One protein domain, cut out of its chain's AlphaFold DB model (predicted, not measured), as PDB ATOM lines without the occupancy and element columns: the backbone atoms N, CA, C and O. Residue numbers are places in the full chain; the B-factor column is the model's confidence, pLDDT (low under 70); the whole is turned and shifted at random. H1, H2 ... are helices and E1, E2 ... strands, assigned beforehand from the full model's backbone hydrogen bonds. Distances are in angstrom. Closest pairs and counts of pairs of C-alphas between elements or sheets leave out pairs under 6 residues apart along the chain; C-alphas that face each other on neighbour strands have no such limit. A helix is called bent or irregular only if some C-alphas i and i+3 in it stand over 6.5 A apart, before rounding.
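What this domain is: This is residues 17 to 100 of the 315 residues of the protein "Flagellar biosynthesis protein FlhA" of Verrucomicrobia bacterium ADurb.Bin474 (UniProt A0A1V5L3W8). The model is an elongated body of two lobes: at one end a twisted sheet of four strands, E4, E5, E3 and E6, with helix H1 over one of its faces, at the other end a hairpin of two strands, E1 and E2, with the longest helix, H2, over one face of it. H2 follows directly on the sheet's edge strand E6 and leads from the one lobe to the other. The printed part has 84 residues with six named strands and two named helices, in the order E1 E2 E3 E4 E5 H1 E6 H2; the larger sheet has the order E4 - E5 - E3 - E6, antiparallel throughout, and the class is mixed, helices and strands. It is only just compact, close to loose, with a radius of gyration of the C-alphas of 13.9 A, and spans 43 by 23 by 16 A.

How they stand to each other: Begin with the larger sheet, where E3, residues 36 to 39, is an inner strand between E5, residues 61 to 65, and the edge strand E6, residues 79 to 82. Look at N 38 and O 63, 2.9 A apart, for E3 and E5, and at N 37 and O 81, 2.8 A apart, for E3 and E6. The other edge strand, E4, residues 51 to 54, forms a hairpin with E5, with N 53 and O 62 at 2.8 A. The sheet is only just strongly twisted, its C-alphas lying up to 4.2 A off the best plane. H1, residues 67 to 75, is on this sheet at a height of 8.9 A, along the strands, at 23 degrees to E3 on the local plane; the closest C-alphas of H1 and E3 are those of Ala 73 and Ala 38, 6.8 A apart. H1 is only just irregular, with C-alphas 68 and 71 at 6.6 A. E5, H1 and E6 make a split strand-helix-strand unit, two strands running the same way with E3 between them, and its crossover is right-handed. H2, residues 83 to 97, only grazes this sheet, with its residues 83 to 86. Farther out, E1, residues 17 to 21, and E2, residues 24 to 30, form an antiparallel hairpin, with N 19 and O 27 at 2.8 A. The closest C-alphas of E2 and H2 are those of Ala 27 and Ile 94, 7.3 A apart. H1 and H2 are apart. Every O i to N i+4 pair of H2 is within hydrogen-bond range, and 3 of 5 in H1.

Where its parts are: Find C-alpha 17 at (-8.733, 18.365, 8.976), where E1 begins; E2 is 18.3 A long. H2 runs 21.6 A, from C-alpha 83 at (-4.411, 28.177, 4.052) to C-alpha 97 at (-12.461, 11.802, -7.473).

The domain as a whole: The two C-alphas farthest apart, those of Arg 22 and Thr 45, are 44.0 A apart. The printed part has no cut. The link from E3 to E4, 11 residues, is long. The mean pLDDT of the printed part is 92.5, and no printed residue is under 70.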
ATOM      1  N   TYR A  17      -7.376  18.548   9.475       95.19
ATOM      2  CA  TYR A  17      -8.733  18.365   8.976       95.19
ATOM      3  C   TYR A  17      -8.861  17.005   8.294       95.19
ATOM      4  O   TYR A  17      -7.889  16.444   7.788       95.19
ATOM      5  N   ARG A  18     -10.087  16.483   8.243       95.94
ATOM      6  CA  ARG A  18     -10.424  15.271   7.493       95.94
ATOM      7  C   ARG A  18     -11.725  15.452   6.733       95.94
ATOM      8  O   ARG A  18     -12.666  16.061   7.241       95.94
ATOM      9  N   PHE A  19     -11.797  14.881   5.539       95.88
ATOM     10  CA  PHE A  19     -13.019  14.809   4.752       95.88
ATOM     11  C   PHE A  19     -13.668  13.444   4.938       95.88
ATOM     12  O   PHE A  19     -13.015  12.402   4.832       95.88
ATOM     13  N   LEU A  20     -14.971  13.459   5.218       95.00
ATOM     14  CA  LEU A  20     -15.775  12.261   5.408       95.00
ATOM     15  C   LEU A  20     -16.862  12.199   4.335       95.00
ATOM     16  O   LEU A  20     -17.621  13.152   4.159       95.00
ATOM     17  N   LEU A  21     -17.005  11.048   3.685       93.38
ATOM     18  CA  LEU A  21     -18.147  10.733   2.834       93.38
ATOM     19  C   LEU A  21     -18.945   9.604   3.475       93.38
ATOM     20  O   LEU A  21     -18.445   8.496   3.652       93.38
ATOM     21  N   ARG A  22     -20.202   9.896   3.840       90.94
ATOM     22  CA  ARG A  22     -21.109   8.939   4.506       90.94
ATOM     23  C   ARG A  22     -20.471   8.281   5.742       90.94
ATOM     24  O   ARG A  22     -20.624   7.089   5.973       90.94
ATOM     25  N   GLY A  23     -19.726   9.072   6.516       91.38
ATOM     26  CA  GLY A  23     -19.035   8.629   7.732       91.38
ATOM     27  C   GLY A  23     -17.673   7.964   7.509       91.38
ATOM     28  O   GLY A  23     -16.937   7.793   8.474       91.38
ATOM     29  N   LYS A  24     -17.291   7.637   6.267       94.00
ATOM     30  CA  LYS A  24     -15.967   7.086   5.946       94.00
ATOM     31  C   LYS A  24     -14.984   8.210   5.625       94.00
ATOM     32  O   LYS A  24     -15.304   9.082   4.821       94.00
ATOM     33  N   GLN A  25     -13.788   8.166   6.208       95.31
ATOM     34  CA  GLN A  25     -12.702   9.079   5.846       95.31
ATOM     35  C   GLN A  25     -12.236   8.820   4.413       95.31
ATOM     36  O   GLN A  25     -11.948   7.679   4.052       95.31
ATOM     37  N   ILE A  26     -12.206   9.882   3.607       94.94
ATOM     38  CA  ILE A  26     -11.775   9.841   2.202       94.94
ATOM     39  C   ILE A  26     -10.482  10.620   1.956       94.94
ATOM     40  O   ILE A  26      -9.785  10.319   0.998       94.94
ATOM     41  N   ALA A  27     -10.162  11.588   2.815       94.75
ATOM     42  CA  ALA A  27      -8.917  12.343   2.771       94.75
ATOM     43  C   ALA A  27      -8.669  13.045   4.110       94.75
ATOM     44  O   ALA A  27      -9.599  13.241   4.900       94.75
ATOM     45  N   GLU A  28      -7.430  13.452   4.340       95.38
ATOM     46  CA  GLU A  28      -7.010  14.245   5.491       95.38
ATOM     47  C   GLU A  28      -5.870  15.180   5.102       95.38
ATOM     48  O   GLU A  28      -5.230  15.003   4.067       95.38
ATOM     49  N   GLY A  29      -5.626  16.192   5.919       93.62
ATOM     50  CA  GLY A  29      -4.502  17.083   5.716       93.62
ATOM     51  C   GLY A  29      -4.273  17.990   6.909       93.62
ATOM     52  O   GLY A  29      -5.032  18.001   7.879       93.62
ATOM     53  N   GLN A  30      -3.218  18.783   6.796       93.38
ATOM     54  CA  GLN A  30      -2.853  19.787   7.777       93.38
ATOM     55  C   GLN A  30      -2.840  21.159   7.108       93.38
ATOM     56  O   GLN A  30      -2.389  21.312   5.973       93.38
ATOM     57  N   ILE A  31      -3.335  22.165   7.817       94.06
ATOM     58  CA  ILE A  31      -3.184  23.570   7.440       94.06
ATOM     59  C   ILE A  31      -2.376  24.308   8.502       94.06
ATOM     60  O   ILE A  31      -2.180  23.815   9.605       94.06
ATOM     61  N   MET A  32      -1.896  25.508   8.191       94.31
ATOM     62  CA  MET A  32      -1.402  26.429   9.208       94.31
ATOM     63  C   MET A  32      -2.174  27.738   9.080       94.31
ATOM     64  O   MET A  32      -1.903  28.497   8.145       94.31
ATOM     65  N   PRO A  33      -3.140  28.003   9.981       88.88
ATOM     66  CA  PRO A  33      -3.804  29.297  10.035       88.88
ATOM     67  C   PRO A  33      -2.766  30.430  10.100       88.88
ATOM     68  O   PRO A  33      -1.682  30.257  10.660       88.88
ATOM     69  N   ASP A  34      -3.072  31.562   9.467       90.88
ATOM     70  CA  ASP A  34      -2.207  32.754   9.385       90.88
ATOM     71  C   ASP A  34      -0.873  32.571   8.635       90.88
ATOM     72  O   ASP A  34       0.035  33.407   8.719       90.88
ATOM     73  N   ARG A  35      -0.738  31.484   7.869       95.19
ATOM     74  CA  ARG A  35       0.399  31.237   6.976       95.19
ATOM     75  C   ARG A  35      -0.048  31.008   5.541       95.19
ATOM     76  O   ARG A  35      -1.218  30.769   5.246       95.19
ATOM     77  N   TRP A  36       0.937  31.057   4.655       96.75
ATOM     78  CA  TRP A  36       0.771  30.823   3.228       96.75
ATOM     79  C   TRP A  36       1.576  29.607   2.797       96.75
ATOM     80  O   TRP A  36       2.699  29.413   3.265       96.75
ATOM     81  N   LEU A  37       1.016  28.803   1.903       96.88
ATOM     82  CA  LEU A  37       1.698  27.675   1.293       96.88
ATOM     83  C   LEU A  37       2.414  28.159   0.031       96.88
ATOM     84  O   LEU A  37       1.767  28.588  -0.921       96.88
ATOM     85  N   ALA A  38       3.745  28.109   0.030       96.38
ATOM     86  CA  ALA A  38       4.571  28.445  -1.123       96.38
ATOM     87  C   ALA A  38       5.046  27.165  -1.826       96.38
ATOM     88  O   ALA A  38       5.705  26.333  -1.204       96.38
ATOM     89  N   MET A  39       4.740  27.030  -3.117       93.94
ATOM     90  CA  MET A  39       5.082  25.881  -3.964       93.94
ATOM     91  C   MET A  39       6.087  26.289  -5.037       93.94
ATOM     92  O   MET A  39       5.883  27.279  -5.750       93.94
ATOM     93  N   ASN A  40       7.164  25.520  -5.169       87.88
ATOM     94  CA  ASN A  40       8.222  25.811  -6.131       87.88
ATOM     95  C   ASN A  40       7.910  25.210  -7.509       87.88
ATOM     96  O   ASN A  40       8.480  24.199  -7.900       87.88
ATOM     97  N   VAL A  41       6.991  25.830  -8.247       80.50
ATOM     98  CA  VAL A  41       6.607  25.369  -9.595       80.50
ATOM     99  C   VAL A  41       7.599  25.793 -10.687       80.50
ATOM    100  O   VAL A  41       7.590  25.231 -11.775       80.50
ATOM    101  N   SER A  42       8.465  26.770 -10.398       78.88
ATOM    102  CA  SER A  42       9.397  27.365 -11.371       78.88
ATOM    103  C   SER A  42      10.836  26.852 -11.235       78.88
ATOM    104  O   SER A  42      11.747  27.447 -11.805       78.88
ATOM    105  N   ASN A  43      11.066  25.793 -10.446       81.31
ATOM    106  CA  ASN A  43      12.400  25.264 -10.123       81.31
ATOM    107  C   ASN A  43      13.385  26.339  -9.618       81.31
ATOM    108  O   ASN A  43      14.572  26.342  -9.947       81.31
ATOM    109  N   SER A  44      12.888  27.265  -8.796       85.12
ATOM    110  CA  SER A  44      13.692  28.295  -8.144       85.12
ATOM    111  C   SER A  44      14.760  27.670  -7.249       85.12
ATOM    112  O   SER A  44      14.476  26.749  -6.484       85.12
ATOM    113  N   THR A  45      15.984  28.191  -7.296       87.38
ATOM    114  CA  THR A  45      17.089  27.736  -6.434       87.38
ATOM    115  C   THR A  45      17.046  28.359  -5.037       87.38
ATOM    116  O   THR A  45      17.771  27.927  -4.142       87.38
ATOM    117  N   VAL A  46      16.199  29.373  -4.830       88.56
ATOM    118  CA  VAL A  46      16.078  30.076  -3.552       88.56
ATOM    119  C   VAL A  46      15.267  29.242  -2.571       88.56
ATOM    120  O   VAL A  46      14.105  28.932  -2.819       88.56
ATOM    121  N   THR A  47      15.862  28.924  -1.423       90.94
ATOM    122  CA  THR A  47      15.177  28.233  -0.325       90.94
ATOM    123  C   THR A  47      14.452  29.233   0.573       90.94
ATOM    124  O   THR A  47      15.049  30.188   1.075       90.94
ATOM    125  N   LEU A  48      13.159  29.008   0.807       93.00
ATOM    126  CA  LEU A  48      12.352  29.851   1.686       93.00
ATOM    127  C   LEU A  48      12.491  29.428   3.150       93.00
ATOM    128  O   LEU A  48      12.514  28.243   3.478       93.00
ATOM    129  N   LYS A  49      12.515  30.409   4.055       93.81
ATOM    130  CA  LYS A  49      12.433  30.154   5.497       93.81
ATOM    131  C   LYS A  49      10.982  29.866   5.884       93.81
ATOM    132  O   LYS A  49      10.133  30.752   5.803       93.81
ATOM    133  N   GLY A  50      10.715  28.661   6.371       94.31
ATOM    134  CA  GLY A  50       9.386  28.253   6.818       94.31
ATOM    135  C   GLY A  50       9.354  26.798   7.262       94.31
ATOM    136  O   GLY A  50      10.406  26.206   7.502       94.31
ATOM    137  N   THR A  51       8.151  26.238   7.381       94.62
ATOM    138  CA  THR A  51       7.963  24.822   7.725       94.62
ATOM    139  C   THR A  51       7.742  24.012   6.448       94.62
ATOM    140  O   THR A  51       6.732  24.248   5.779       94.62
ATOM    141  N   PRO A  52       8.646  23.086   6.081       94.81
ATOM    142  CA  PRO A  52       8.461  22.225   4.915       94.81
ATOM    143  C   PRO A  52       7.215  21.343   5.048       94.81
ATOM    144  O   PRO A  52       6.880  20.899   6.145       94.81
ATOM    145  N   THR A  53       6.542  21.084   3.933       94.44
ATOM    146  CA  THR A  53       5.361  20.218   3.842       94.44
ATOM    147  C   THR A  53       5.211  19.684   2.416       94.44
ATOM    148  O   THR A  53       5.941  20.075   1.504       94.44
ATOM    149  N   LYS A  54       4.225  18.815   2.210       91.56
ATOM    150  CA  LYS A  54       3.702  18.483   0.884       91.56
ATOM    151  C   LYS A  54       2.355  19.163   0.666       91.56
ATOM    152  O   LYS A  54       1.573  19.308   1.606       91.56
ATOM    153  N   GLU A  55       2.106  19.603  -0.558       91.69
ATOM    154  CA  GLU A  55       0.784  20.047  -0.993       91.69
ATOM    155  C   GLU A  55      -0.154  18.821  -1.109       91.69
ATOM    156  O   GLU A  55       0.276  17.780  -1.610       91.69
ATOM    157  N   PRO A  56      -1.399  18.890  -0.595       91.44
ATOM    158  CA  PRO A  56      -2.249  17.710  -0.415       91.44
ATOM    159  C   PRO A  56      -2.849  17.110  -1.698       91.44
ATOM    160  O   PRO A  56      -3.314  15.975  -1.653       91.44
ATOM    161  N   VAL A  57      -2.878  17.832  -2.819       88.06
ATOM    162  CA  VAL A  57      -3.523  17.386  -4.063       88.06
ATOM    163  C   VAL A  57      -2.557  16.658  -4.995       88.06
ATOM    164  O   VAL A  57      -2.831  15.551  -5.450       88.06
ATOM    165  N   PHE A  58      -1.425  17.285  -5.284       82.31
ATOM    166  CA  PHE A  58      -0.426  16.857  -6.258       82.31
ATOM    167  C   PHE A  58       0.849  16.330  -5.589       82.31
ATOM    168  O   PHE A  58       1.740  15.835  -6.276       82.31
ATOM    169  N   GLY A  59       0.975  16.446  -4.261       85.94
ATOM    170  CA  GLY A  59       2.153  15.977  -3.526       85.94
ATOM    171  C   GLY A  59       3.413  16.810  -3.782       85.94
ATOM    172  O   GLY A  59       4.530  16.333  -3.551       85.94
ATOM    173  N   LEU A  60       3.252  18.044  -4.269       86.00
ATOM    174  CA  LEU A  60       4.362  18.945  -4.573       86.00
ATOM    175  C   LEU A  60       5.088  19.365  -3.293       86.00
ATOM    176  O   LEU A  60       4.471  19.556  -2.243       86.00
ATOM    177  N   ASP A  61       6.407  19.536  -3.394       89.31
ATOM    178  CA  ASP A  61       7.193  20.134  -2.320       89.31
ATOM    179  C   ASP A  61       6.771  21.584  -2.088       89.31
ATOM    180  O   ASP A  61       6.736  22.411  -3.006       89.31
ATOM    181  N   ALA A  62       6.448  21.889  -0.834       93.94
ATOM    182  CA  ALA A  62       5.940  23.187  -0.441       93.94
ATOM    183  C   ALA A  62       6.461  23.605   0.937       93.94
ATOM    184  O   ALA A  62       6.989  22.808   1.715       93.94
ATOM    185  N   VAL A  63       6.321  24.891   1.252       96.00
ATOM    186  CA  VAL A  63       6.761  25.458   2.530       96.00
ATOM    187  C   VAL A  63       5.696  26.405   3.070       96.00
ATOM    188  O   VAL A  63       5.254  27.315   2.371       96.00
ATOM    189  N   TRP A  64       5.320  26.234   4.338       96.69
ATOM    190  CA  TRP A  64       4.486  27.194   5.059       96.69
ATOM    191  C   TRP A  64       5.310  28.410   5.479       96.69
ATOM    192  O   TRP A  64       6.181  28.328   6.355       96.69
ATOM    193  N   VAL A  65       5.007  29.560   4.886       96.88
ATOM    194  CA  VAL A  65       5.722  30.824   5.081       96.88
ATOM    195  C   VAL A  65       4.841  31.878   5.753       96.88
ATOM    196  O   VAL A  65       3.614  31.814   5.721       96.88
ATOM    197  N   THR A  66       5.477  32.850   6.405       96.12
ATOM    198  CA  THR A  66       4.783  34.011   6.983       96.12
ATOM    199  C   THR A  66       4.501  35.066   5.912       96.12
ATOM    200  O   THR A  66       5.141  35.078   4.860       96.12
ATOM    201  N   GLU A  67       3.610  36.018   6.208       93.19
ATOM    202  CA  GLU A  67       3.318  37.167   5.330       93.19
ATOM    203  C   GLU A  67       4.586  37.936   4.907       93.19
ATOM    204  O   GLU A  67       4.706  38.386   3.773       93.19
ATOM    205  N   ALA A  68       5.581  38.049   5.794       93.25
ATOM    206  CA  ALA A  68       6.836  38.738   5.486       93.25
ATOM    207  C   ALA A  68       7.656  38.023   4.394       93.25
ATOM    208  O   ALA A  68       8.313  38.678   3.588       93.25
ATOM    209  N   VAL A  69       7.612  36.687   4.365       94.44
ATOM    210  CA  VAL A  69       8.355  35.854   3.405       94.44
ATOM    211  C   VAL A  69       7.561  35.649   2.109       94.44
ATOM    212  O   VAL A  69       8.167  35.423   1.066       94.44
ATOM    213  N   LYS A  70       6.227  35.796   2.139       93.44
ATOM    214  CA  LYS A  70       5.341  35.678   0.967       93.44
ATOM    215  C   LYS A  70       5.819  36.498  -0.232       93.44
ATOM    216  O   LYS A  70       6.006  35.939  -1.305       93.44
ATOM    217  N   LYS A  71       6.083  37.799  -0.048       90.94
ATOM    218  CA  LYS A  71       6.535  38.672  -1.150       90.94
ATOM    219  C   LYS A  71       7.849  38.187  -1.758       90.94
ATOM    220  O   LYS A  71       8.023  38.205  -2.971       90.94
ATOM    221  N   THR A  72       8.776  37.734  -0.914       92.25
ATOM    222  CA  THR A  72      10.041  37.146  -1.367       92.25
ATOM    223  C   THR A  72       9.801  35.853  -2.143       92.25
ATOM    224  O   THR A  72      10.449  35.646  -3.162       92.25
ATOM    225  N   ALA A  73       8.871  35.005  -1.708       93.56
ATOM    226  CA  ALA A  73       8.513  33.776  -2.410       93.56
ATOM    227  C   ALA A  73       7.966  34.061  -3.818       93.56
ATOM    228  O   ALA A  73       8.487  33.518  -4.791       93.56
ATOM    229  N   GLU A  74       6.996  34.971  -3.933       93.50
ATOM    230  CA  GLU A  74       6.392  35.374  -5.212       93.50
ATOM    231  C   GLU A  74       7.444  35.937  -6.185       93.50
ATOM    232  O   GLU A  74       7.512  35.513  -7.337       93.50
ATOM    233  N   ILE A  75       8.332  36.825  -5.712       92.31
ATOM    234  CA  ILE A  75       9.429  37.390  -6.526       92.31
ATOM    235  C   ILE A  75      10.379  36.300  -7.039       92.31
ATOM    236  O   ILE A  75      10.910  36.411  -8.141       92.31
ATOM    237  N   ASN A  76      10.594  35.243  -6.255       92.25
ATOM    238  CA  ASN A  76      11.459  34.126  -6.626       92.25
ATOM    239  C   ASN A  76      10.724  33.023  -7.407       92.25
ATOM    240  O   ASN A  76      11.261  31.923  -7.537       92.25
ATOM    241  N   GLY A  77       9.520  33.298  -7.925       89.75
ATOM    242  CA  GLY A  77       8.787  32.401  -8.820       89.75
ATOM    243  C   GLY A  77       8.010  31.282  -8.122       89.75
ATOM    244  O   GLY A  77       7.595  30.329  -8.786       89.75
ATOM    245  N   TYR A  78       7.809  31.369  -6.804       94.00
ATOM    246  CA  TYR A  78       6.918  30.454  -6.095       94.00
ATOM    247  C   TYR A  78       5.462  30.850  -6.328       94.00
ATOM    248  O   TYR A  78       5.106  32.025  -6.271       94.00
ATOM    249  N   THR A  79       4.602  29.849  -6.501       93.38
ATOM    250  CA  THR A  79       3.154  30.054  -6.391       93.38
ATOM    251  C   THR A  79       2.777  30.019  -4.918       93.38
ATOM    252  O   THR A  79       3.099  29.053  -4.225       93.38
ATOM    253  N   VAL A  80       2.116  31.068  -4.432       94.75
ATOM    254  CA  VAL A  80       1.755  31.213  -3.020       94.75
ATOM    255  C   VAL A  80       0.238  31.250  -2.868       94.75
ATOM    256  O   VAL A  80      -0.441  32.008  -3.555       94.75
ATOM    257  N   VAL A  81      -0.293  30.438  -1.956       95.19
ATOM    258  CA  VAL A  81      -1.737  30.285  -1.699       95.19
ATOM    259  C   VAL A  81      -2.019  30.338  -0.204       95.19
ATOM    260  O   VAL A  81      -1.210  29.884   0.606       95.19
ATOM    261  N   ASP A  82      -3.145  30.928   0.191       95.44
ATOM    262  CA  ASP A  82      -3.537  30.984   1.600       95.44
ATOM    263  C   ASP A  82      -4.037  29.621   2.101       95.44
ATOM    264  O   ASP A  82      -4.472  28.764   1.328       95.44
ATOM    265  N   ALA A  83      -4.015  29.433   3.422       94.12
ATOM    266  CA  ALA A  83      -4.411  28.177   4.052       94.12
ATOM    267  C   ALA A  83      -5.848  27.728   3.721       94.12
ATOM    268  O   ALA A  83      -6.098  26.527   3.592       94.12
ATOM    269  N   SER A  84      -6.793  28.663   3.556       93.12
ATOM    270  CA  SER A  84      -8.182  28.319   3.237       93.12
ATOM    271  C   SER A  84      -8.321  27.843   1.791       93.12
ATOM    272  O   SER A  84      -8.965  26.824   1.541       93.12
ATOM    273  N   SER A  85      -7.622  28.488   0.854       94.25
ATOM    274  CA  SER A  85      -7.544  28.057  -0.544       94.25
ATOM    275  C   SER A  85      -6.935  26.664  -0.689       94.25
ATOM    276  O   SER A  85      -7.422  25.881  -1.505       94.25
ATOM    277  N   VAL A  86      -5.931  26.310   0.124       94.81
ATOM    278  CA  VAL A  86      -5.358  24.948   0.144       94.81
ATOM    279  C   VAL A  86      -6.426  23.919   0.521       94.81
ATOM    280  O   VAL A  86      -6.620  22.938  -0.196       94.81
ATOM    281  N   MET A  87      -7.174  24.163   1.602       94.56
ATOM    282  CA  MET A  87      -8.244  23.260   2.038       94.56
ATOM    283  C   MET A  87      -9.369  23.152   0.997       94.56
ATOM    284  O   MET A  87      -9.847  22.053   0.727       94.56
ATOM    285  N   ILE A  88      -9.783  24.272   0.394       93.81
ATOM    286  CA  ILE A  88     -10.834  24.300  -0.637       93.81
ATOM    287  C   ILE A  88     -10.383  23.553  -1.896       93.81
ATOM    288  O   ILE A  88     -11.164  22.787  -2.461       93.81
ATOM    289  N   THR A  89      -9.135  23.748  -2.329       93.88
ATOM    290  CA  THR A  89      -8.570  23.053  -3.497       93.88
ATOM    291  C   THR A  89      -8.510  21.554  -3.243       93.88
ATOM    292  O   THR A  89      -8.976  20.779  -4.077       93.88
ATOM    293  N   HIS A  90      -8.062  21.148  -2.052       95.25
ATOM    294  CA  HIS A  90      -8.063  19.745  -1.661       95.25
ATOM    295  C   HIS A  90      -9.478  19.156  -1.643       95.25
ATOM    296  O   HIS A  90      -9.716  18.113  -2.245       95.25
ATOM    297  N   LEU A  91     -10.448  19.847  -1.033       94.75
ATOM    298  CA  LEU A  91     -11.842  19.401  -1.027       94.75
ATOM    299  C   LEU A  91     -12.390  19.255  -2.450       94.75
ATOM    300  O   LEU A  91     -13.026  18.254  -2.761       94.75
ATOM    301  N   SER A  92     -12.144  20.244  -3.309       93.25
ATOM    302  CA  SER A  92     -12.593  20.240  -4.701       93.25
ATOM    303  C   SER A  92     -12.050  19.031  -5.460       93.25
ATOM    304  O   SER A  92     -12.819  18.345  -6.132       93.25
ATOM    305  N   GLU A  93     -10.758  18.723  -5.314       92.44
ATOM    306  CA  GLU A  93     -10.161  17.583  -6.008       92.44
ATOM    307  C   GLU A  93     -10.696  16.246  -5.493       92.44
ATOM    308  O   GLU A  93     -11.093  15.385  -6.279       92.44
ATOM    309  N   ILE A  94     -10.826  16.102  -4.173       93.50
ATOM    310  CA  ILE A  94     -11.417  14.906  -3.571       93.50
ATOM    311  C   ILE A  94     -12.863  14.710  -4.038       93.50
ATOM    312  O   ILE A  94     -13.253  13.592  -4.367       93.50
ATOM    313  N   LEU A  95     -13.654  15.787  -4.128       92.75
ATOM    314  CA  LEU A  95     -15.030  15.727  -4.624       92.75
ATOM    315  C   LEU A  95     -15.114  15.301  -6.093       92.75
ATOM    316  O   LEU A  95     -16.067  14.603  -6.438       92.75
ATOM    317  N   LYS A  96     -14.154  15.685  -6.947       90.69
ATOM    318  CA  LYS A  96     -14.082  15.175  -8.329       90.69
ATOM    319  C   LYS A  96     -13.826  13.671  -8.333       90.69
ATOM    320  O   LYS A  96     -14.597  12.939  -8.945       90.69
ATOM    321  N   GLY A  97     -12.835  13.216  -7.563       90.38
ATOM    322  CA  GLY A  97     -12.461  11.802  -7.473       90.38
ATOM    323  C   GLY A  97     -13.556  10.877  -6.925       90.38
ATOM    324  O   GLY A  97     -13.503   9.674  -7.158       90.38
ATOM    325  N   VAL A  98     -14.558  11.420  -6.221       92.88
ATOM    326  CA  VAL A  98     -15.710  10.656  -5.696       92.88
ATOM    327  C   VAL A  98     -17.058  11.119  -6.260       92.88
ATOM    328  O   VAL A  98     -18.112  10.818  -5.689       92.88
ATOM    329  N   ALA A  99     -17.062  11.877  -7.361       93.81
ATOM    330  CA  ALA A  99     -18.272  12.501  -7.899       93.81
ATOM    331  C   ALA A  99     -19.355  11.478  -8.285       93.81
ATOM    332  O   ALA A  99     -20.551  11.724  -8.098       93.81
ATOM    333  N   ASP A 100     -18.951  10.304  -8.767       94.69
ATOM    334  CA  ASP A 100     -19.838   9.186  -9.080       94.69
ATOM    335  C   ASP A 100     -20.565   8.650  -7.831       94.69
ATOM    336  O   ASP A 100     -21.733   8.253  -7.905       94.69
TER     337      ASP A 100